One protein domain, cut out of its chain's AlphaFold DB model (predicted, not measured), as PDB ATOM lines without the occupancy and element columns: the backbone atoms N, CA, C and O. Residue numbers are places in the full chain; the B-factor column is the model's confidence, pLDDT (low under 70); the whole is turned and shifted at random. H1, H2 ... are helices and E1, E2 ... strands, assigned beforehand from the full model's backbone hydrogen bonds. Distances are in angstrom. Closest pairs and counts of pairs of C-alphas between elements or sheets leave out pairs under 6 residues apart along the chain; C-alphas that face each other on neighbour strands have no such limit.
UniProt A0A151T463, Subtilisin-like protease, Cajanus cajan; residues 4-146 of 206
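Overview. This is residues 4 to 146 of the 206 residues of the protein "Subtilisin-like protease" of Cajanus cajan (UniProt A0A151T463). A four-stranded sheet, E2 E5 E1 E6, lies between two helices, H3 over one face and H2 over the other, so that there are three layers. A small separate hairpin, E3 and E4, lies far from the middle, beyond H2 along the chain, and the short helix H1 meets the first residues of H3; two wide loops, residues 10 to 40 and 55 to 72, have no named element. The 143 printed residues hold three named helices and six named strands in the order E1 E2 H1 H2 E3 E4 E5 H3 E6. The large sheet is mixed, the class is mixed helices and strands, and under half of the residues, 63, are in named elements. The whole is compact, with a radius of gyration of the C-alphas of 16.3 A and spans of 46 by 45 by 35 A.

Along the chain. In the large sheet, E5 spans residues 106 to 112, 19.0 A, E1 residues 4 to 9, 16.6 A, E2 residues 41 to 46, 14.2 A, and E6 residues 138 to 141, 9.7 A. E1 begins at C-alpha 4 (158.279, 166.059, 171.055), and E6 ends at C-alpha 141 (161.052, 168.425, 174.148). H3 is residues 121 to 133, 18.7 A, H2 residues 73 to 81, 12.3 A, and H1 residues 49 to 54, 8.8 A. E3 is residues 86 to 91, 12.7 A, and E4 residues 94 to 99, 12.9 A.

Arrangement. E2 and E5 are parallel, with N 45 and O 110 at 2.8 A. E5 and E1 are antiparallel, with N 8 and O 107 at 2.8 A, and so are E1 and E6, with N 5 and O 140 at 2.8 A. H3 is on the sheet at a height of 8.8 A, over E5 and E1 and along the strands; C-alphas 111 and 127 are the closest of E5 and H3, 6.7 A apart. E5, H3 and E6 form a split strand-helix-strand unit, with E1 between its two strands, and its crossover is right-handed. H2 is on the opposite face at a height of 9.3 A, over E1; C-alphas 5 and 78 are the closest, at 6.3 A. H1 and H3 touch, H3 with residues 121 to 123 alone; the closest C-alphas, 50 and 122, are 5.0 A apart. E3 and E4 form an antiparallel hairpin, with N 86 and O 99 at 2.8 A. In H1, H2 and H3 every O i to N i+4 pair is within hydrogen-bond range.

Size, cuts and confidence. The C-alphas farthest apart, of Val 19 and Gly 93, are 51.1 A apart. The printed part has no cut; the links E1 to E2 and H1 to H2 are long. Mean pLDDT of the printed part is 73.7; 41 residues are under 70, among them residues 4 to 24.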
ATOM      1  N   LEU A   4     158.246 166.744 169.776       53.38
ATOM      2  CA  LEU A   4     158.279 166.059 171.055       53.38
ATOM      3  C   LEU A   4     158.641 164.588 170.818       53.38
ATOM      4  O   LEU A   4     158.018 163.899 170.000       53.38
ATOM      5  N   GLN A   5     159.642 164.098 171.537       56.91
ATOM      6  CA  GLN A   5     160.160 162.744 171.401       56.91
ATOM      7  C   GLN A   5     160.168 162.057 172.738       56.91
ATOM      8  O   GLN A   5     160.705 162.570 173.711       56.91
ATOM      9  N   ILE A   6     159.553 160.891 172.799       58.66
ATOM     10  CA  ILE A   6     159.222 160.301 174.084       58.66
ATOM     11  C   ILE A   6     159.852 158.935 174.179       58.66
ATOM     12  O   ILE A   6     159.513 158.045 173.400       58.66
ATOM     13  N   SER A   7     160.762 158.789 175.138       55.97
ATOM     14  CA  SER A   7     161.440 157.528 175.410       55.97
ATOM     15  C   SER A   7     160.705 156.794 176.529       55.97
ATOM     16  O   SER A   7     160.458 157.333 177.609       55.97
ATOM     17  N   LEU A   8     160.325 155.555 176.236       56.75
ATOM     18  CA  LEU A   8     159.614 154.642 177.124       56.75
ATOM     19  C   LEU A   8     160.532 153.482 177.493       56.75
ATOM     20  O   LEU A   8     161.071 152.813 176.607       56.75
ATOM     21  N   ASN A   9     160.644 153.171 178.781       48.94
ATOM     22  CA  ASN A   9     161.343 151.985 179.254       48.94
ATOM     23  C   ASN A   9     160.322 150.972 179.785       48.94
ATOM     24  O   ASN A   9     159.746 151.131 180.860       48.94
ATOM     25  N   ARG A  10     160.114 149.871 179.050       52.66
ATOM     26  CA  ARG A  10     159.207 148.778 179.448       52.66
ATOM     27  C   ARG A  10     159.769 147.977 180.636       52.66
ATOM     28  O   ARG A  10     160.139 146.813 180.496       52.66
ATOM     29  N   ARG A  11     159.803 148.570 181.831       43.62
ATOM     30  CA  ARG A  11     160.028 147.871 183.111       43.62
ATOM     31  C   ARG A  11     159.217 148.449 184.271       43.62
ATOM     32  O   ARG A  11     159.705 148.501 185.397       43.62
ATOM     33  N   ARG A  12     157.945 148.795 184.058       44.59
ATOM     34  CA  ARG A  12     156.988 148.892 185.171       44.59
ATOM     35  C   ARG A  12     155.728 148.078 184.907       44.59
ATOM     36  O   ARG A  12     154.785 148.505 184.255       44.59
ATOM     37  N   HIS A  13     155.722 146.890 185.507       36.81
ATOM     38  CA  HIS A  13     154.508 146.311 186.060       36.81
ATOM     39  C   HIS A  13     153.978 147.273 187.131       36.81
ATOM     40  O   HIS A  13     154.402 147.202 188.280       36.81
ATOM     41  N   TYR A  14     153.070 148.180 186.781       36.69
ATOM     42  CA  TYR A  14     152.140 148.710 187.770       36.69
ATOM     43  C   TYR A  14     150.798 148.993 187.112       36.69
ATOM     44  O   TYR A  14     150.603 149.970 186.395       36.69
ATOM     45  N   ALA A  15     149.867 148.083 187.367       41.38
ATOM     46  CA  ALA A  15     148.458 148.313 187.162       41.38
ATOM     47  C   ALA A  15     148.034 149.536 187.989       41.38
ATOM     48  O   ALA A  15     147.882 149.449 189.205       41.38
ATOM     49  N   ARG A  16     147.806 150.673 187.334       40.81
ATOM     50  CA  ARG A  16     146.870 151.681 187.833       40.81
ATOM     51  C   ARG A  16     145.764 151.838 186.804       40.81
ATOM     52  O   ARG A  16     145.938 152.424 185.745       40.81
ATOM     53  N   ARG A  17     144.617 151.244 187.147       42.22
ATOM     54  CA  ARG A  17     143.305 151.571 186.591       42.22
ATOM     55  C   ARG A  17     143.071 153.070 186.787       42.22
ATOM     56  O   ARG A  17     142.688 153.489 187.873       42.22
ATOM     57  N   LEU A  18     143.257 153.843 185.729       36.78
ATOM     58  CA  LEU A  18     142.496 155.057 185.486       36.78
ATOM     59  C   LEU A  18     141.873 154.882 184.106       36.78
ATOM     60  O   LEU A  18     142.549 154.629 183.114       36.78
ATOM     61  N   VAL A  19     140.546 154.867 184.093       37.97
ATOM     62  CA  VAL A  19     139.717 154.676 182.906       37.97
ATOM     63  C   VAL A  19     139.757 155.971 182.098       37.97
ATOM     64  O   VAL A  19     138.837 156.766 182.185       37.97
ATOM     65  N   VAL A  20     140.835 156.186 181.343       38.34
ATOM     66  CA  VAL A  20     140.843 156.933 180.078       38.34
ATOM     67  C   VAL A  20     141.941 156.291 179.233       38.34
ATOM     68  O   VAL A  20     143.118 156.333 179.563       38.34
ATOM     69  N   GLN A  21     141.545 155.570 178.198       37.31
ATOM     70  CA  GLN A  21     142.435 154.749 177.391       37.31
ATOM     71  C   GLN A  21     143.291 155.635 176.478       37.31
ATOM     72  O   GLN A  21     142.784 156.144 175.480       37.31
ATOM     73  N   ALA A  22     144.583 155.761 176.767       46.97
ATOM     74  CA  ALA A  22     145.563 156.153 175.766       46.97
ATOM     75  C   ALA A  22     146.616 155.031 175.658       46.97
ATOM     76  O   ALA A  22     147.494 154.827 176.488       46.97
ATOM     77  N   LEU A  23     146.351 154.170 174.673       60.66
ATOM     78  CA  LEU A  23     147.219 153.124 174.148       60.66
ATOM     79  C   LEU A  23     147.759 153.692 172.835       60.66
ATOM     80  O   LEU A  23     147.130 153.463 171.805       60.66
ATOM     81  N   TYR A  24     148.800 154.523 172.873       67.12
ATOM     82  CA  TYR A  24     149.693 154.848 171.749       67.12
ATOM     83  C   TYR A  24     149.077 154.680 170.338       67.12
ATOM     84  O   TYR A  24     149.048 153.587 169.762       67.12
ATOM     85  N   LYS A  25     148.579 155.777 169.752       79.50
ATOM     86  CA  LYS A  25     147.952 155.769 168.416       79.50
ATOM     87  C   LYS A  25     148.981 156.011 167.313       79.50
ATOM     88  O   LYS A  25     149.831 156.891 167.417       79.50
ATOM     89  N   CYS A  26     148.873 155.245 166.228       85.44
ATOM     90  CA  CYS A  26     149.615 155.470 164.990       85.44
ATOM     91  C   CYS A  26     148.699 156.167 163.980       85.44
ATOM     92  O   CYS A  26     147.907 155.511 163.299       85.44
ATOM     93  N   VAL A  27     148.742 157.498 163.931       86.38
ATOM     94  CA  VAL A  27     147.872 158.285 163.052       86.38
ATOM     95  C   VAL A  27     148.374 158.171 161.618       86.38
ATOM     96  O   VAL A  27     149.489 158.577 161.291       86.38
ATOM     97  N   VAL A  28     147.530 157.601 160.759       84.69
ATOM     98  CA  VAL A  28     147.843 157.385 159.347       84.69
ATOM     99  C   VAL A  28     147.771 158.704 158.589       84.69
ATOM    100  O   VAL A  28     146.807 159.454 158.715       84.69
ATOM    101  N   GLY A  29     148.767 158.946 157.744       79.06
ATOM    102  CA  GLY A  29     148.801 160.072 156.823       79.06
ATOM    103  C   GLY A  29     149.261 159.663 155.430       79.06
ATOM    104  O   GLY A  29     149.732 158.547 155.208       79.06
ATOM    105  N   LYS A  30     149.169 160.593 154.473       76.75
ATOM    106  CA  LYS A  30     149.454 160.343 153.046       76.75
ATOM    107  C   LYS A  30     150.830 159.706 152.782       76.75
ATOM    108  O   LYS A  30     150.942 158.864 151.897       76.75
ATOM    109  N   HIS A  31     151.855 160.064 153.562       78.25
ATOM    110  CA  HIS A  31     153.190 159.442 153.510       78.25
ATOM    111  C   HIS A  31     153.628 158.839 154.854       78.25
ATOM    112  O   HIS A  31     154.825 158.740 155.143       78.25
ATOM    113  N   PHE A  32     152.651 158.441 155.667       81.81
ATOM    114  CA  PHE A  32     152.848 157.763 156.942       81.81
ATOM    115  C   PHE A  32     151.807 156.637 157.060       81.81
ATOM    116  O   PHE A  32     150.751 156.826 157.670       81.81
ATOM    117  N   PRO A  33     152.022 155.498 156.375       85.06
ATOM    118  CA  PRO A  33     151.111 154.362 156.444       85.06
ATOM    119  C   PRO A  33     151.038 153.790 157.871       85.06
ATOM    120  O   PRO A  33     151.956 153.986 158.664       85.06
ATOM    121  N   PRO A  34     150.002 152.998 158.203       82.69
ATOM    122  CA  PRO A  34     149.907 152.349 159.517       82.69
ATOM    123  C   PRO A  34     151.094 151.415 159.809       82.69
ATOM    124  O   PRO A  34     151.401 151.145 160.965       82.69
ATOM    125  N   THR A  35     151.788 150.951 158.766       85.12
ATOM    126  CA  THR A  35     153.012 150.144 158.859       85.12
ATOM    127  C   THR A  35     154.249 150.938 159.289       85.12
ATOM    128  O   THR A  35     155.293 150.334 159.519       85.12
ATOM    129  N   SER A  36     154.166 152.269 159.390       85.44
ATOM    130  CA  SER A  36     155.269 153.104 159.871       85.44
ATOM    131  C   SER A  36     155.527 152.936 161.368       85.44
ATOM    132  O   SER A  36     156.673 153.070 161.791       85.44
ATOM    133  N   CYS A  37     154.508 152.603 162.162       84.75
ATOM    134  CA  CYS A  37     154.707 152.217 163.555       84.75
ATOM    135  C   CYS A  37     155.074 150.734 163.655       84.75
ATOM    136  O   CYS A  37     154.548 149.880 162.940       84.75
ATOM    137  N   ASN A  38     155.988 150.417 164.566       83.75
ATOM    138  CA  ASN A  38     156.500 149.073 164.796       83.75
ATOM    139  C   ASN A  38     156.745 148.853 166.302       83.75
ATOM    140  O   ASN A  38     156.255 149.593 167.151       83.75
ATOM    141  N   ARG A  39     157.498 147.813 166.681       81.88
ATOM    142  CA  ARG A  39     157.801 147.548 168.104       81.88
ATOM    143  C   ARG A  39     158.719 148.598 168.743       81.88
ATOM    144  O   ARG A  39     158.849 148.617 169.964       81.88
ATOM    145  N   LYS A  40     159.375 149.421 167.924       78.81
ATOM    146  CA  LYS A  40     160.257 150.509 168.336       78.81
ATOM    147  C   LYS A  40     159.491 151.828 168.369       78.81
ATOM    148  O   LYS A  40     159.381 152.403 169.440       78.81
ATOM    149  N   LEU A  41     158.939 152.267 167.239       80.69
ATOM    150  CA  LEU A  41     158.027 153.406 167.141       80.69
ATOM    151  C   LEU A  41     156.606 152.922 167.430       80.69
ATOM    152  O   LEU A  41     155.918 152.457 166.524       80.69
ATOM    153  N   ILE A  42     156.189 152.979 168.691       83.69
ATOM    154  CA  ILE A  42     154.919 152.386 169.129       83.69
ATOM    155  C   ILE A  42     153.716 153.311 168.911       83.69
ATOM    156  O   ILE A  42     152.585 152.836 168.897       83.69
ATOM    157  N   GLY A  43     153.955 154.610 168.719       84.56
ATOM    158  CA  GLY A  43     152.925 155.619 168.502       84.56
ATOM    159  C   GLY A  43     153.472 156.817 167.735       84.56
ATOM    160  O   GLY A  43     154.644 157.173 167.862       84.56
ATOM    161  N   ALA A  44     152.622 157.421 166.915       85.31
ATOM    162  CA  ALA A  44     152.965 158.575 166.104       85.31
ATOM    163  C   ALA A  44     151.707 159.420 165.887       85.31
ATOM    164  O   ALA A  44     150.757 158.979 165.239       85.31
ATOM    165  N   CYS A  45     151.698 160.620 166.453       85.44
ATOM    166  CA  CYS A  45     150.585 161.560 166.425       85.44
ATOM    167  C   CYS A  45     151.078 162.955 166.018       85.44
ATOM    168  O   CYS A  45     152.279 163.234 165.998       85.44
ATOM    169  N   TYR A  46     150.144 163.834 165.669       85.62
ATOM    170  CA  TYR A  46     150.432 165.223 165.331       85.62
ATOM    171  C   TYR A  46     149.265 166.129 165.738       85.62
ATOM    172  O   TYR A  46     148.115 165.689 165.717       85.62
ATOM    173  N   PHE A  47     149.566 167.379 166.087       86.00
ATOM    174  CA  PHE A  47     148.606 168.383 166.553       86.00
ATOM    175  C   PHE A  47     148.813 169.691 165.789       86.00
ATOM    176  O   PHE A  47     149.937 170.176 165.696       86.00
ATOM    177  N   TYR A  48     147.744 170.209 165.189       87.12
ATOM    178  CA  TYR A  48     147.748 171.406 164.334       87.12
ATOM    179  C   TYR A  48     146.503 172.275 164.555       87.12
ATOM    180  O   TYR A  48     146.163 173.122 163.730       87.12
ATOM    181  N   THR A  49     145.774 172.040 165.645       87.38
ATOM    182  CA  THR A  49     144.554 172.796 165.941       87.38
ATOM    183  C   THR A  49     144.906 174.219 166.364       87.38
ATOM    184  O   THR A  49     144.211 175.153 165.976       87.38
ATOM    185  N   GLY A  50     146.012 174.400 167.093       86.38
ATOM    186  CA  GLY A  50     146.568 175.720 167.396       86.38
ATOM    187  C   GLY A  50     147.026 176.455 166.137       86.38
ATOM    188  O   GLY A  50     146.735 177.645 165.977       86.38
ATOM    189  N   TYR A  51     147.657 175.730 165.209       86.06
ATOM    190  CA  TYR A  51     148.006 176.262 163.889       86.06
ATOM    191  C   TYR A  51     146.777 176.780 163.133       86.06
ATOM    192  O   TYR A  51     146.780 177.933 162.713       86.06
ATOM    193  N   GLU A  52     145.724 175.968 162.966       87.88
ATOM    194  CA  GLU A  52     144.522 176.351 162.198       87.88
ATOM    195  C   GLU A  52     143.667 177.415 162.893       87.88
ATOM    196  O   GLU A  52     142.847 178.067 162.251       87.88
ATOM    197  N   ALA A  53     143.828 177.596 164.205       87.44
ATOM    198  CA  ALA A  53     143.185 178.688 164.928       87.44
ATOM    199  C   ALA A  53     143.862 180.044 164.666       87.44
ATOM    200  O   ALA A  53     143.213 181.083 164.782       87.44
ATOM    201  N   THR A  54     145.157 180.037 164.335       84.38
ATOM    202  CA  THR A  54     145.968 181.256 164.166       84.38
ATOM    203  C   THR A  54     146.234 181.583 162.696       84.38
ATOM    204  O   THR A  54     146.361 182.751 162.337       84.38
ATOM    205  N   ASN A  55     146.305 180.562 161.842       82.88
ATOM    206  CA  ASN A  55     146.524 180.676 160.404       82.88
ATOM    207  C   ASN A  55     145.328 180.130 159.623       82.88
ATOM    208  O   ASN A  55     144.418 179.517 160.174       82.88
ATOM    209  N   ASP A  56     145.378 180.291 158.305       81.81
ATOM    210  CA  ASP A  56     144.468 179.600 157.403       81.81
ATOM    211  C   ASP A  56     144.646 178.075 157.458       81.81
ATOM    212  O   ASP A  56     145.634 177.539 157.967       81.81
ATOM    213  N   LYS A  57     143.673 177.358 156.882       80.19
ATOM    214  CA  LYS A  57     143.715 175.896 156.783       80.19
ATOM    215  C   LYS A  57     145.052 175.414 156.243       80.19
ATOM    216  O   LYS A  57     145.527 175.875 155.203       80.19
ATOM    217  N   MET A  58     145.585 174.408 156.924       73.62
ATOM    218  CA  MET A  58     146.882 173.823 156.641       73.62
ATOM    219  C   MET A  58     146.981 173.386 155.175       73.62
ATOM    220  O   MET A  58     146.272 172.481 154.717       73.62
ATOM    221  N   ASN A  59     147.871 174.024 154.413       70.56
ATOM    222  CA  ASN A  59     148.050 173.667 153.017       70.56
ATOM    223  C   ASN A  59     148.904 172.397 152.901       70.56
ATOM    224  O   ASN A  59     150.133 172.439 152.941       70.56
ATOM    225  N   SER A  60     148.230 171.270 152.663       65.50
ATOM    226  CA  SER A  60     148.831 169.934 152.492       65.50
ATOM    227  C   SER A  60     149.893 169.794 151.383       65.50
ATOM    228  O   SER A  60     150.492 168.725 151.250       65.50
ATOM    229  N   THR A  61     150.115 170.830 150.562       62.69
ATOM    230  CA  THR A  61     151.186 170.862 149.548       62.69
ATOM    231  C   THR A  61     152.494 171.476 150.045       62.69
ATOM    232  O   THR A  61     153.550 171.101 149.542       62.69
ATOM    233  N   LEU A  62     152.438 172.385 151.020       58.75
ATOM    234  CA  LEU A  62     153.613 173.054 151.590       58.75
ATOM    235  C   LEU A  62     154.042 172.413 152.908       58.75
ATOM    236  O   LEU A  62     155.225 172.418 153.245       58.75
ATOM    237  N   GLU A  63     153.087 171.827 153.629       63.34
ATOM    238  CA  GLU A  63     153.332 171.198 154.913       63.34
ATOM    239  C   GLU A  63     152.704 169.811 154.994       63.34
ATOM    240  O   GLU A  63     151.568 169.550 154.596       63.34
ATOM    241  N   TYR A  64     153.490 168.887 155.529       64.06
ATOM    242  CA  TYR A  64     153.122 167.492 155.653       64.06
ATOM    243  C   TYR A  64     152.346 167.270 156.957       64.06
ATOM    244  O   TYR A  64     152.963 167.106 158.015       64.06
ATOM    245  N   CYS A  65     151.008 167.239 156.880       66.38
ATOM    246  CA  CYS A  65     150.085 166.945 157.994       66.38
ATOM    247  C   CYS A  65     150.126 165.465 158.409       66.38
ATOM    248  O   CYS A  65     149.134 164.743 158.337       66.38
ATOM    249  N   PHE A  66     151.310 164.970 158.741       70.69
ATOM    250  CA  PHE A  66     151.527 163.630 159.255       70.69
ATOM    251  C   PHE A  66     152.788 163.603 160.117       70.69
ATOM    252  O   PHE A  66     153.651 164.475 160.005       70.69
ATOM    253  N   ALA A  67     152.911 162.577 160.960       67.75
ATOM    254  CA  ALA A  67     153.971 162.441 161.964       67.75
ATOM    255  C   ALA A  67     155.382 162.174 161.393       67.75
ATOM    256  O   ALA A  67     156.306 161.851 162.134       67.75
ATOM    257  N   ARG A  68     155.568 162.284 160.072       72.62
ATOM    258  CA  ARG A  68     156.886 162.160 159.446       72.62
ATOM    259  C   ARG A  68     157.645 163.469 159.616       72.62
ATOM    260  O   ARG A  68     157.121 164.551 159.341       72.62
ATOM    261  N   ASP A  69     158.899 163.320 160.003       66.94
ATOM    262  CA  ASP A  69     159.872 164.396 160.049       66.94
ATOM    263  C   ASP A  69     160.242 164.861 158.627       66.94
ATOM    264  O   ASP A  69     160.545 164.047 157.747       66.94
ATOM    265  N   SER A  70     160.182 166.173 158.405       64.81
ATOM    266  CA  SER A  70     160.557 166.847 157.157       64.81
ATOM    267  C   SER A  70     161.868 167.636 157.251       64.81
ATOM    268  O   SER A  70     162.369 168.065 156.215       64.81
ATOM    269  N   ASP A  71     162.428 167.805 158.451       64.75
ATOM    270  CA  ASP A  71     163.579 168.673 158.751       64.75
ATOM    271  C   ASP A  71     164.780 167.898 159.341       64.75
ATOM    272  O   ASP A  71     165.831 168.463 159.622       64.75
ATOM    273  N   SER A  72     164.671 166.576 159.508       66.12
ATOM    274  CA  SER A  72     165.709 165.641 159.998       66.12
ATOM    275  C   SER A  72     166.194 165.841 161.443       66.12
ATOM    276  O   SER A  72     166.743 164.909 162.033       66.12
ATOM    277  N   ASN A  73     165.973 167.018 162.031       68.06
ATOM    278  CA  ASN A  73     166.339 167.366 163.406       68.06
ATOM    279  C   ASN A  73     165.659 166.459 164.432       68.06
ATOM    280  O   ASN A  73     166.279 166.045 165.419       68.06
ATOM    281  N   ASP A  74     164.408 166.096 164.164       68.44
ATOM    282  CA  ASP A  74     163.662 165.181 165.010       68.44
ATOM    283  C   ASP A  74     164.254 163.785 164.860       68.44
ATOM    284  O   ASP A  74     164.702 163.190 165.832       68.44
ATOM    285  N   THR A  75     164.411 163.276 163.645       71.12
ATOM    286  CA  THR A  75     165.029 161.963 163.407       71.12
ATOM    287  C   THR A  75     166.394 161.834 164.097       71.12
ATOM    288  O   THR A  75     166.664 160.818 164.743       71.12
ATOM    289  N   HIS A  76     167.221 162.880 164.044       73.31
ATOM    290  CA  HIS A  76     168.505 162.941 164.738       73.31
ATOM    291  C   HIS A  76     168.345 162.864 166.264       73.31
ATOM    292  O   HIS A  76     168.952 162.005 166.907       73.31
ATOM    293  N   THR A  77     167.482 163.695 166.846       70.06
ATOM    294  CA  THR A  77     167.230 163.705 168.297       70.06
ATOM    295  C   THR A  77     166.657 162.361 168.773       70.06
ATOM    296  O   THR A  77     167.105 161.825 169.788       70.06
ATOM    297  N   ALA A  78     165.780 161.731 167.980       72.69
ATOM    298  CA  ALA A  78     165.167 160.445 168.311       72.69
ATOM    299  C   ALA A  78     166.195 159.322 168.236       72.69
ATOM    300  O   ALA A  78     166.153 158.389 169.032       72.69
ATOM    301  N   SER A  79     167.136 159.402 167.294       72.75
ATOM    302  CA  SER A  79     168.220 158.426 167.190       72.75
ATOM    303  C   SER A  79     169.198 158.508 168.366       72.75
ATOM    304  O   SER A  79     169.769 157.489 168.744       72.75
ATOM    305  N   ILE A  80     169.355 159.680 168.989       72.12
ATOM    306  CA  ILE A  80     170.164 159.844 170.205       72.12
ATOM    307  C   ILE A  80     169.399 159.334 171.431       72.12
ATOM    308  O   ILE A  80     169.961 158.600 172.239       72.12
ATOM    309  N   ALA A  81     168.126 159.715 171.562       68.81
ATOM    310  CA  ALA A  81     167.310 159.462 172.752       68.81
ATOM    311  C   ALA A  81     166.624 158.088 172.788       68.81
ATOM    312  O   ALA A  81     166.127 157.691 173.835       68.81
ATOM    313  N   ALA A  82     166.501 157.433 171.635       70.50
ATOM    314  CA  ALA A  82     165.796 156.168 171.449       70.50
ATOM    315  C   ALA A  82     166.510 155.273 170.410       70.50
ATOM    316  O   ALA A  82     165.873 154.417 169.800       70.50
ATOM    317  N   GLY A  83     167.794 155.463 170.101       71.12
ATOM    318  CA  GLY A  83     168.474 154.765 168.999       71.12
ATOM    319  C   GLY A  83     168.630 153.258 169.201       71.12
ATOM    320  O   GLY A  83     168.898 152.780 170.302       71.12
ATOM    321  N   ARG A  84     168.509 152.468 168.125       74.44
ATOM    322  CA  ARG A  84     168.967 151.066 168.129       74.44
ATOM    323  C   ARG A  84     170.441 151.008 167.723       74.44
ATOM    324  O   ARG A  84     170.931 151.920 167.072       74.44
ATOM    325  N   TYR A  85     171.121 149.919 168.072       78.19
ATOM    326  CA  TYR A  85     172.482 149.642 167.618       78.19
ATOM    327  C   TYR A  85     172.593 149.711 166.090       78.19
ATOM    328  O   TYR A  85     172.051 148.859 165.382       78.19
ATOM    329  N   VAL A  86     173.340 150.696 165.597       79.88
ATOM    330  CA  VAL A  86     173.747 150.809 164.197       79.88
ATOM    331  C   VAL A  86     175.260 150.653 164.128       79.88
ATOM    332  O   VAL A  86     176.030 151.495 164.597       79.88
ATOM    333  N   PHE A  87     175.698 149.542 163.540       80.88
ATOM    334  CA  PHE A  87     177.112 149.286 163.305       80.88
ATOM    335  C   PHE A  87     177.604 150.104 162.114       80.88
ATOM    336  O   PHE A  87     176.925 150.183 161.093       80.88
ATOM    337  N   ARG A  88     178.827 150.639 162.220       81.25
ATOM    338  CA  ARG A  88     179.487 151.406 161.147       81.25
ATOM    339  C   ARG A  88     178.718 152.670 160.748       81.25
ATOM    340  O   ARG A  88     178.778 153.082 159.591       81.25
ATOM    341  N   ALA A  89     178.039 153.295 161.705       80.50
ATOM    342  CA  ALA A  89     177.506 154.633 161.520       80.50
ATOM    343  C   ALA A  89     178.654 155.599 161.200       80.50
ATOM    344  O   ALA A  89     179.693 155.569 161.860       80.50
ATOM    345  N   SER A  90     178.487 156.422 160.167       79.50
ATOM    346  CA  SER A  90     179.470 157.437 159.790       79.50
ATOM    347  C   SER A  90     178.806 158.567 159.023       79.50
ATOM    348  O   SER A  90     177.895 158.323 158.232       79.50
ATOM    349  N   THR A  91     179.318 159.779 159.196       77.25
ATOM    350  CA  THR A  91     178.883 160.948 158.429       77.25
ATOM    351  C   THR A  91     179.923 161.220 157.357       77.25
ATOM    352  O   THR A  91     181.044 161.614 157.670       77.25
ATOM    353  N   MET A  92     179.588 160.957 156.090       80.31
ATOM    354  CA  MET A  92     180.510 161.127 154.951       80.31
ATOM    355  C   MET A  92     181.869 160.416 155.149       80.31
ATOM    356  O   MET A  92     182.906 160.883 154.687       80.31
ATOM    357  N   GLY A  93     181.877 159.290 155.872       75.94
ATOM    358  CA  GLY A  93     183.086 158.523 156.193       75.94
ATOM    359  C   GLY A  93     183.835 158.958 157.460       75.94
ATOM    360  O   GLY A  93     184.725 158.222 157.894       75.94
ATOM    361  N   TYR A  94     183.452 160.074 158.086       72.69
ATOM    362  CA  TYR A  94     183.975 160.541 159.374       72.69
ATOM    363  C   TYR A  94     183.187 159.968 160.560       72.69
ATOM    364  O   TYR A  94     182.057 159.503 160.403       72.69
ATOM    365  N   ALA A  95     183.802 160.001 161.752       76.56
ATOM    366  CA  ALA A  95     183.214 159.546 163.018       76.56
ATOM    367  C   ALA A  95     182.614 158.126 162.942       76.56
ATOM    368  O   ALA A  95     181.476 157.895 163.337       76.56
ATOM    369  N   LYS A  96     183.389 157.168 162.411       80.00
ATOM    370  CA  LYS A  96     182.987 155.756 162.330       80.00
ATOM    371  C   LYS A  96     182.854 155.163 163.727       80.00
ATOM    372  O   LYS A  96     183.857 154.829 164.354       80.00
ATOM    373  N   VAL A  97     181.620 155.000 164.179       77.44
ATOM    374  CA  VAL A  97     181.306 154.465 165.506       77.44
ATOM    375  C   VAL A  97     180.164 153.459 165.428       77.44
ATOM    376  O   VAL A  97     179.502 153.290 164.400       77.44
ATOM    377  N   MET A  98     179.946 152.751 166.529       78.19
ATOM    378  CA  MET A  98     178.659 152.121 166.783       78.19
ATOM    379  C   MET A  98     177.753 153.193 167.393       78.19
ATOM    380  O   MET A  98     178.039 153.679 168.485       78.19
ATOM    381  N   ALA A  99     176.699 153.583 166.677       75.81
ATOM    382  CA  ALA A  99     175.683 154.474 167.225       75.81
ATOM    383  C   ALA A  99     174.687 153.629 168.021       75.81
ATOM    384  O   ALA A  99     174.127 152.666 167.491       75.81
ATOM    385  N   ALA A 100     174.518 153.942 169.299       71.62
ATOM    386  CA  ALA A 100     173.608 153.234 170.180       71.62
ATOM    387  C   ALA A 100     173.237 154.104 171.372       71.62
ATOM    388  O   ALA A 100     174.059 154.872 171.872       71.62
ATOM    389  N   GLU A 101     172.019 153.921 171.859       69.00
ATOM    390  CA  GLU A 101     171.618 154.434 173.157       69.00
ATOM    391  C   GLU A 101     171.996 153.447 174.270       69.00
ATOM    392  O   GLU A 101     172.114 152.236 174.054       69.00
ATOM    393  N   THR A 102     172.176 153.965 175.482       62.69
ATOM    394  CA  THR A 102     172.483 153.182 176.682       62.69
ATOM    395  C   THR A 102     171.256 152.513 177.310       62.69
ATOM    396  O   THR A 102     171.424 151.555 178.069       62.69
ATOM    397  N   ALA A 103     170.028 152.962 177.013       65.06
ATOM    398  CA  ALA A 103     168.823 152.368 177.583       65.06
ATOM    399  C   ALA A 103     168.484 151.012 176.922       65.06
ATOM    400  O   ALA A 103     168.529 150.875 175.697       65.06
ATOM    401  N   PRO A 104     168.121 149.976 177.703       57.09
ATOM    402  CA  PRO A 104     167.762 148.671 177.158       57.09
ATOM    403  C   PRO A 104     166.348 148.686 176.555       57.09
ATOM    404  O   PRO A 104     165.364 148.805 177.279       57.09
ATOM    405  N   ASN A 105     166.244 148.476 175.239       65.69
ATOM    406  CA  ASN A 105     164.987 148.425 174.468       65.69
ATOM    407  C   ASN A 105     164.040 149.627 174.683       65.69
ATOM    408  O   ASN A 105     162.885 149.427 175.065       65.69
ATOM    409  N   PRO A 106     164.487 150.858 174.389       69.12
ATOM    410  CA  PRO A 106     163.629 152.029 174.494       69.12
ATOM    411  C   PRO A 106     162.551 151.958 173.412       69.12
ATOM    412  O   PRO A 106     162.869 151.685 172.252       69.12
ATOM    413  N   CYS A 107     161.291 152.180 173.764       77.81
ATOM    414  CA  CYS A 107     160.229 152.418 172.789       77.81
ATOM    415  C   CYS A 107     160.077 153.929 172.588       77.81
ATOM    416  O   CYS A 107     160.265 154.701 173.521       77.81
ATOM    417  N   LEU A 108     159.744 154.339 171.370       80.38
ATOM    418  CA  LEU A 108     159.558 155.728 170.983       80.38
ATOM    419  C   LEU A 108     158.080 155.975 170.681       80.38
ATOM    420  O   LEU A 108     157.459 155.206 169.941       80.38
ATOM    421  N   ALA A 109     157.548 157.071 171.206       84.12
ATOM    422  CA  ALA A 109     156.324 157.682 170.708       84.12
ATOM    423  C   ALA A 109     156.636 159.108 170.234       84.12
ATOM    424  O   ALA A 109     157.409 159.828 170.871       84.12
ATOM    425  N   VAL A 110     156.089 159.489 169.081       85.12
ATOM    426  CA  VAL A 110     156.364 160.784 168.441       85.12
ATOM    427  C   VAL A 110     155.096 161.618 168.404       85.12
ATOM    428  O   VAL A 110     154.058 161.145 167.943       85.12
ATOM    429  N   TYR A 111     155.205 162.871 168.842       85.12
ATOM    430  CA  TYR A 111     154.111 163.836 168.809       85.12
ATOM    431  C   TYR A 111     154.610 165.101 168.122       85.12
ATOM    432  O   TYR A 111     155.408 165.868 168.662       85.12
ATOM    433  N   LYS A 112     154.165 165.294 166.883       84.62
ATOM    434  CA  LYS A 112     154.520 166.470 166.090       84.62
ATOM    435  C   LYS A 112     153.619 167.639 166.485       84.62
ATOM    436  O   LYS A 112     152.411 167.578 166.276       84.62
ATOM    437  N   ILE A 113     154.222 168.679 167.047       84.19
ATOM    438  CA  ILE A 113     153.545 169.877 167.585       84.19
ATOM    439  C   ILE A 113     153.968 171.174 166.896       84.19
ATOM    440  O   ILE A 113     153.368 172.222 167.109       84.19
ATOM    441  N   CYS A 114     155.016 171.106 166.081       80.81
ATOM    442  CA  CYS A 114     155.574 172.253 165.391       80.81
ATOM    443  C   CYS A 114     155.416 172.094 163.890       80.81
ATOM    444  O   CYS A 114     155.544 170.993 163.339       80.81
ATOM    445  N   TRP A 115     155.200 173.230 163.249       80.19
ATOM    446  CA  TRP A 115     154.994 173.369 161.820       80.19
ATOM    447  C   TRP A 115     156.075 174.309 161.249       80.19
ATOM    448  O   TRP A 115     156.905 174.828 161.994       80.19
ATOM    449  N   ASN A 116     156.148 174.476 159.930       75.81
ATOM    450  CA  ASN A 116     157.092 175.395 159.284       75.81
ATOM    451  C   ASN A 116     156.837 176.841 159.713       75.81
ATOM    452  O   ASN A 116     157.778 177.629 159.727       75.81
ATOM    453  N   ALA A 117     155.581 177.182 160.017       78.44
ATOM    454  CA  ALA A 117     155.220 178.494 160.535       78.44
ATOM    455  C   ALA A 117     155.765 178.694 161.955       78.44
ATOM    456  O   ALA A 117     156.604 179.564 162.164       78.44
ATOM    457  N   ASP A 118     155.300 177.882 162.909       79.38
ATOM    458  CA  ASP A 118     155.755 177.913 164.299       79.38
ATOM    459  C   ASP A 118     155.271 176.678 165.088       79.38
ATOM    460  O   ASP A 118     154.574 175.797 164.564       79.38
ATOM    461  N   CYS A 119     155.634 176.626 166.366       83.06
ATOM    462  CA  CYS A 119     155.046 175.780 167.395       83.06
ATOM    463  C   CYS A 119     153.967 176.571 168.144       83.06
ATOM    464  O   CYS A 119     154.263 177.599 168.745       83.06
ATOM    465  N   TYR A 120     152.727 176.089 168.150       87.69
ATOM    466  CA  TYR A 120     151.628 176.807 168.799       87.69
ATOM    467  C   TYR A 120     151.433 176.325 170.230       87.69
ATOM    468  O   TYR A 120     151.340 175.123 170.479       87.69
ATOM    469  N   ASP A 121     151.283 177.270 171.157       88.81
ATOM    470  CA  ASP A 121     151.099 177.010 172.587       88.81
ATOM    471  C   ASP A 121     149.984 175.998 172.879       88.81
ATOM    472  O   ASP A 121     150.129 175.102 173.713       88.81
ATOM    473  N   PHE A 122     148.877 176.097 172.139       89.38
ATOM    474  CA  PHE A 122     147.753 175.173 172.259       89.38
ATOM    475  C   PHE A 122     148.127 173.737 171.860       89.38
ATOM    476  O   PHE A 122     147.791 172.793 172.573       89.38
ATOM    477  N   ASP A 123     148.852 173.563 170.752       88.25
ATOM    478  CA  ASP A 123     149.279 172.241 170.279       88.25
ATOM    479  C   ASP A 123     150.307 171.612 171.241       88.25
ATOM    480  O   ASP A 123     150.288 170.398 171.455       88.25
ATOM    481  N   ILE A 124     151.151 172.432 171.886       87.56
ATOM    482  CA  ILE A 124     152.090 171.998 172.935       87.56
ATOM    483  C   ILE A 124     151.335 171.465 174.160       87.56
ATOM    484  O   ILE A 124     151.630 170.363 174.627       87.56
ATOM    485  N   LEU A 125     150.353 172.212 174.676       89.00
ATOM    486  CA  LEU A 125     149.579 171.804 175.856       89.00
ATOM    487  C   LEU A 125     148.767 170.532 175.604       89.00
ATOM    488  O   LEU A 125     148.814 169.603 176.411       89.00
ATOM    489  N   VAL A 126     148.084 170.447 174.459       89.50
ATOM    490  CA  VAL A 126     147.337 169.238 174.084       89.50
ATOM    491  C   VAL A 126     148.270 168.032 173.977       89.50
ATOM    492  O   VAL A 126     147.904 166.930 174.390       89.50
ATOM    493  N   ALA A 127     149.489 168.219 173.465       87.38
ATOM    494  CA  ALA A 127     150.459 167.138 173.418       87.38
ATOM    495  C   ALA A 127     150.868 166.669 174.814       87.38
ATOM    496  O   ALA A 127     150.875 165.462 175.032       87.38
ATOM    497  N   PHE A 128     151.146 167.571 175.763       87.38
ATOM    498  CA  PHE A 128     151.426 167.183 177.150       87.38
ATOM    499  C   PHE A 128     150.297 166.331 177.742       87.38
ATOM    500  O   PHE A 128     150.572 165.264 178.290       87.38
ATOM    501  N   ASP A 129     149.037 166.739 177.570       88.25
ATOM    502  CA  ASP A 129     147.882 165.995 178.088       88.25
ATOM    503  C   ASP A 129     147.785 164.580 177.505       88.25
ATOM    504  O   ASP A 129     147.638 163.599 178.240       88.25
ATOM    505  N   VAL A 130     147.903 164.454 176.179       86.62
ATOM    506  CA  VAL A 130     147.830 163.152 175.497       86.62
ATOM    507  C   VAL A 130     148.985 162.248 175.917       86.62
ATOM    508  O   VAL A 130     148.797 161.060 176.161       86.62
ATOM    509  N   VAL A 131     150.176 162.817 176.040       83.06
ATOM    510  CA  VAL A 131     151.404 162.109 176.389       83.06
ATOM    511  C   VAL A 131     151.383 161.585 177.817       83.06
ATOM    512  O   VAL A 131     151.764 160.442 178.069       83.06
ATOM    513  N   MET A 132     150.919 162.403 178.759       83.38
ATOM    514  CA  MET A 132     150.735 161.972 180.141       83.38
ATOM    515  C   MET A 132     149.675 160.871 180.225       83.38
ATOM    516  O   MET A 132     149.869 159.886 180.940       83.38
ATOM    517  N   ALA A 133     148.587 160.992 179.456       83.94
ATOM    518  CA  ALA A 133     147.562 159.956 179.372       83.94
ATOM    519  C   ALA A 133     148.097 158.645 178.767       83.94
ATOM    520  O   ALA A 133     147.693 157.569 179.208       83.94
ATOM    521  N   ASP A 134     149.019 158.723 177.798       79.88
ATOM    522  CA  ASP A 134     149.695 157.566 177.187       79.88
ATOM    523  C   ASP A 134     150.672 156.860 178.155       79.88
ATOM    524  O   ASP A 134     151.177 155.776 177.849       79.88
ATOM    525  N   GLY A 135     150.904 157.428 179.345       77.38
ATOM    526  CA  GLY A 135     151.628 156.779 180.440       77.38
ATOM    527  C   GLY A 135     153.133 156.703 180.210       77.38
ATOM    528  O   GLY A 135     153.739 155.648 180.414       77.38
ATOM    529  N   VAL A 136     153.724 157.802 179.742       79.25
ATOM    530  CA  VAL A 136     155.127 157.827 179.329       79.25
ATOM    531  C   VAL A 136     156.102 158.007 180.488       79.25
ATOM    532  O   VAL A 136     155.748 158.588 181.502       79.25
ATOM    533  N   ASP A 137     157.342 157.531 180.352       78.12
ATOM    534  CA  ASP A 137     158.353 157.675 181.410       78.12
ATOM    535  C   ASP A 137     159.118 159.006 181.296       78.12
ATOM    536  O   ASP A 137     159.338 159.698 182.293       78.12
ATOM    537  N   VAL A 138     159.546 159.351 180.074       82.38
ATOM    538  CA  VAL A 138     160.382 160.524 179.792       82.38
ATOM    539  C   VAL A 138     159.903 161.253 178.542       82.38
ATOM    540  O   VAL A 138     159.773 160.660 177.472       82.38
ATOM    541  N   ILE A 139     159.741 162.565 178.665       83.00
ATOM    542  CA  ILE A 139     159.454 163.495 177.578       83.00
ATOM    543  C   ILE A 139     160.746 164.226 177.203       83.00
ATOM    544  O   ILE A 139     161.339 164.905 178.036       83.00
ATOM    545  N   SER A 140     161.171 164.125 175.946       81.94
ATOM    546  CA  SER A 140     162.207 164.975 175.352       81.94
ATOM    547  C   SER A 140     161.540 166.023 174.462       81.94
ATOM    548  O   SER A 140     160.912 165.695 173.457       81.94
ATOM    549  N   LEU A 141     161.649 167.291 174.839       80.00
ATOM    550  CA  LEU A 141     161.052 168.425 174.148       80.00
ATOM    551  C   LEU A 141     162.156 169.355 173.649       80.00
ATOM    552  O   LEU A 141     162.760 170.089 174.421       80.00
ATOM    553  N   ASN A 142     162.401 169.383 172.343       74.94
ATOM    554  CA  ASN A 142     163.388 170.298 171.773       74.94
ATOM    555  C   ASN A 142     162.757 171.612 171.283       74.94
ATOM    556  O   ASN A 142     163.124 172.119 170.234       74.94
ATOM    557  N   VAL A 143     161.782 172.146 172.016       74.56
ATOM    558  CA  VAL A 143     161.076 173.393 171.683       74.56
ATOM    559  C   VAL A 143     161.384 174.423 172.762       74.56
ATOM    560  O   VAL A 143     161.540 174.073 173.930       74.56
ATOM    561  N   GLY A 144     161.473 175.693 172.382       74.50
ATOM    562  CA  GLY A 144     161.592 176.804 173.319       74.50
ATOM    563  C   GLY A 144     160.882 178.031 172.764       74.50
ATOM    564  O   GLY A 144     160.965 178.294 171.567       74.50
ATOM    565  N   GLY A 145     160.177 178.751 173.635       73.00
ATOM    566  CA  GLY A 145     159.460 179.980 173.295       73.00
ATOM    567  C   GLY A 145     160.250 181.242 173.637       73.00
ATOM    568  O   GLY A 145     161.460 181.210 173.824       73.00
ATOM    569  N   VAL A 146     159.561 182.375 173.747       71.69
ATOM    570  CA  VAL A 146     160.146 183.619 174.271       71.69
ATOM    571  C   VAL A 146     160.254 183.535 175.797       71.69
ATOM    572  O   VAL A 146     159.464 182.857 176.446       71.69
TER     573      VAL A 146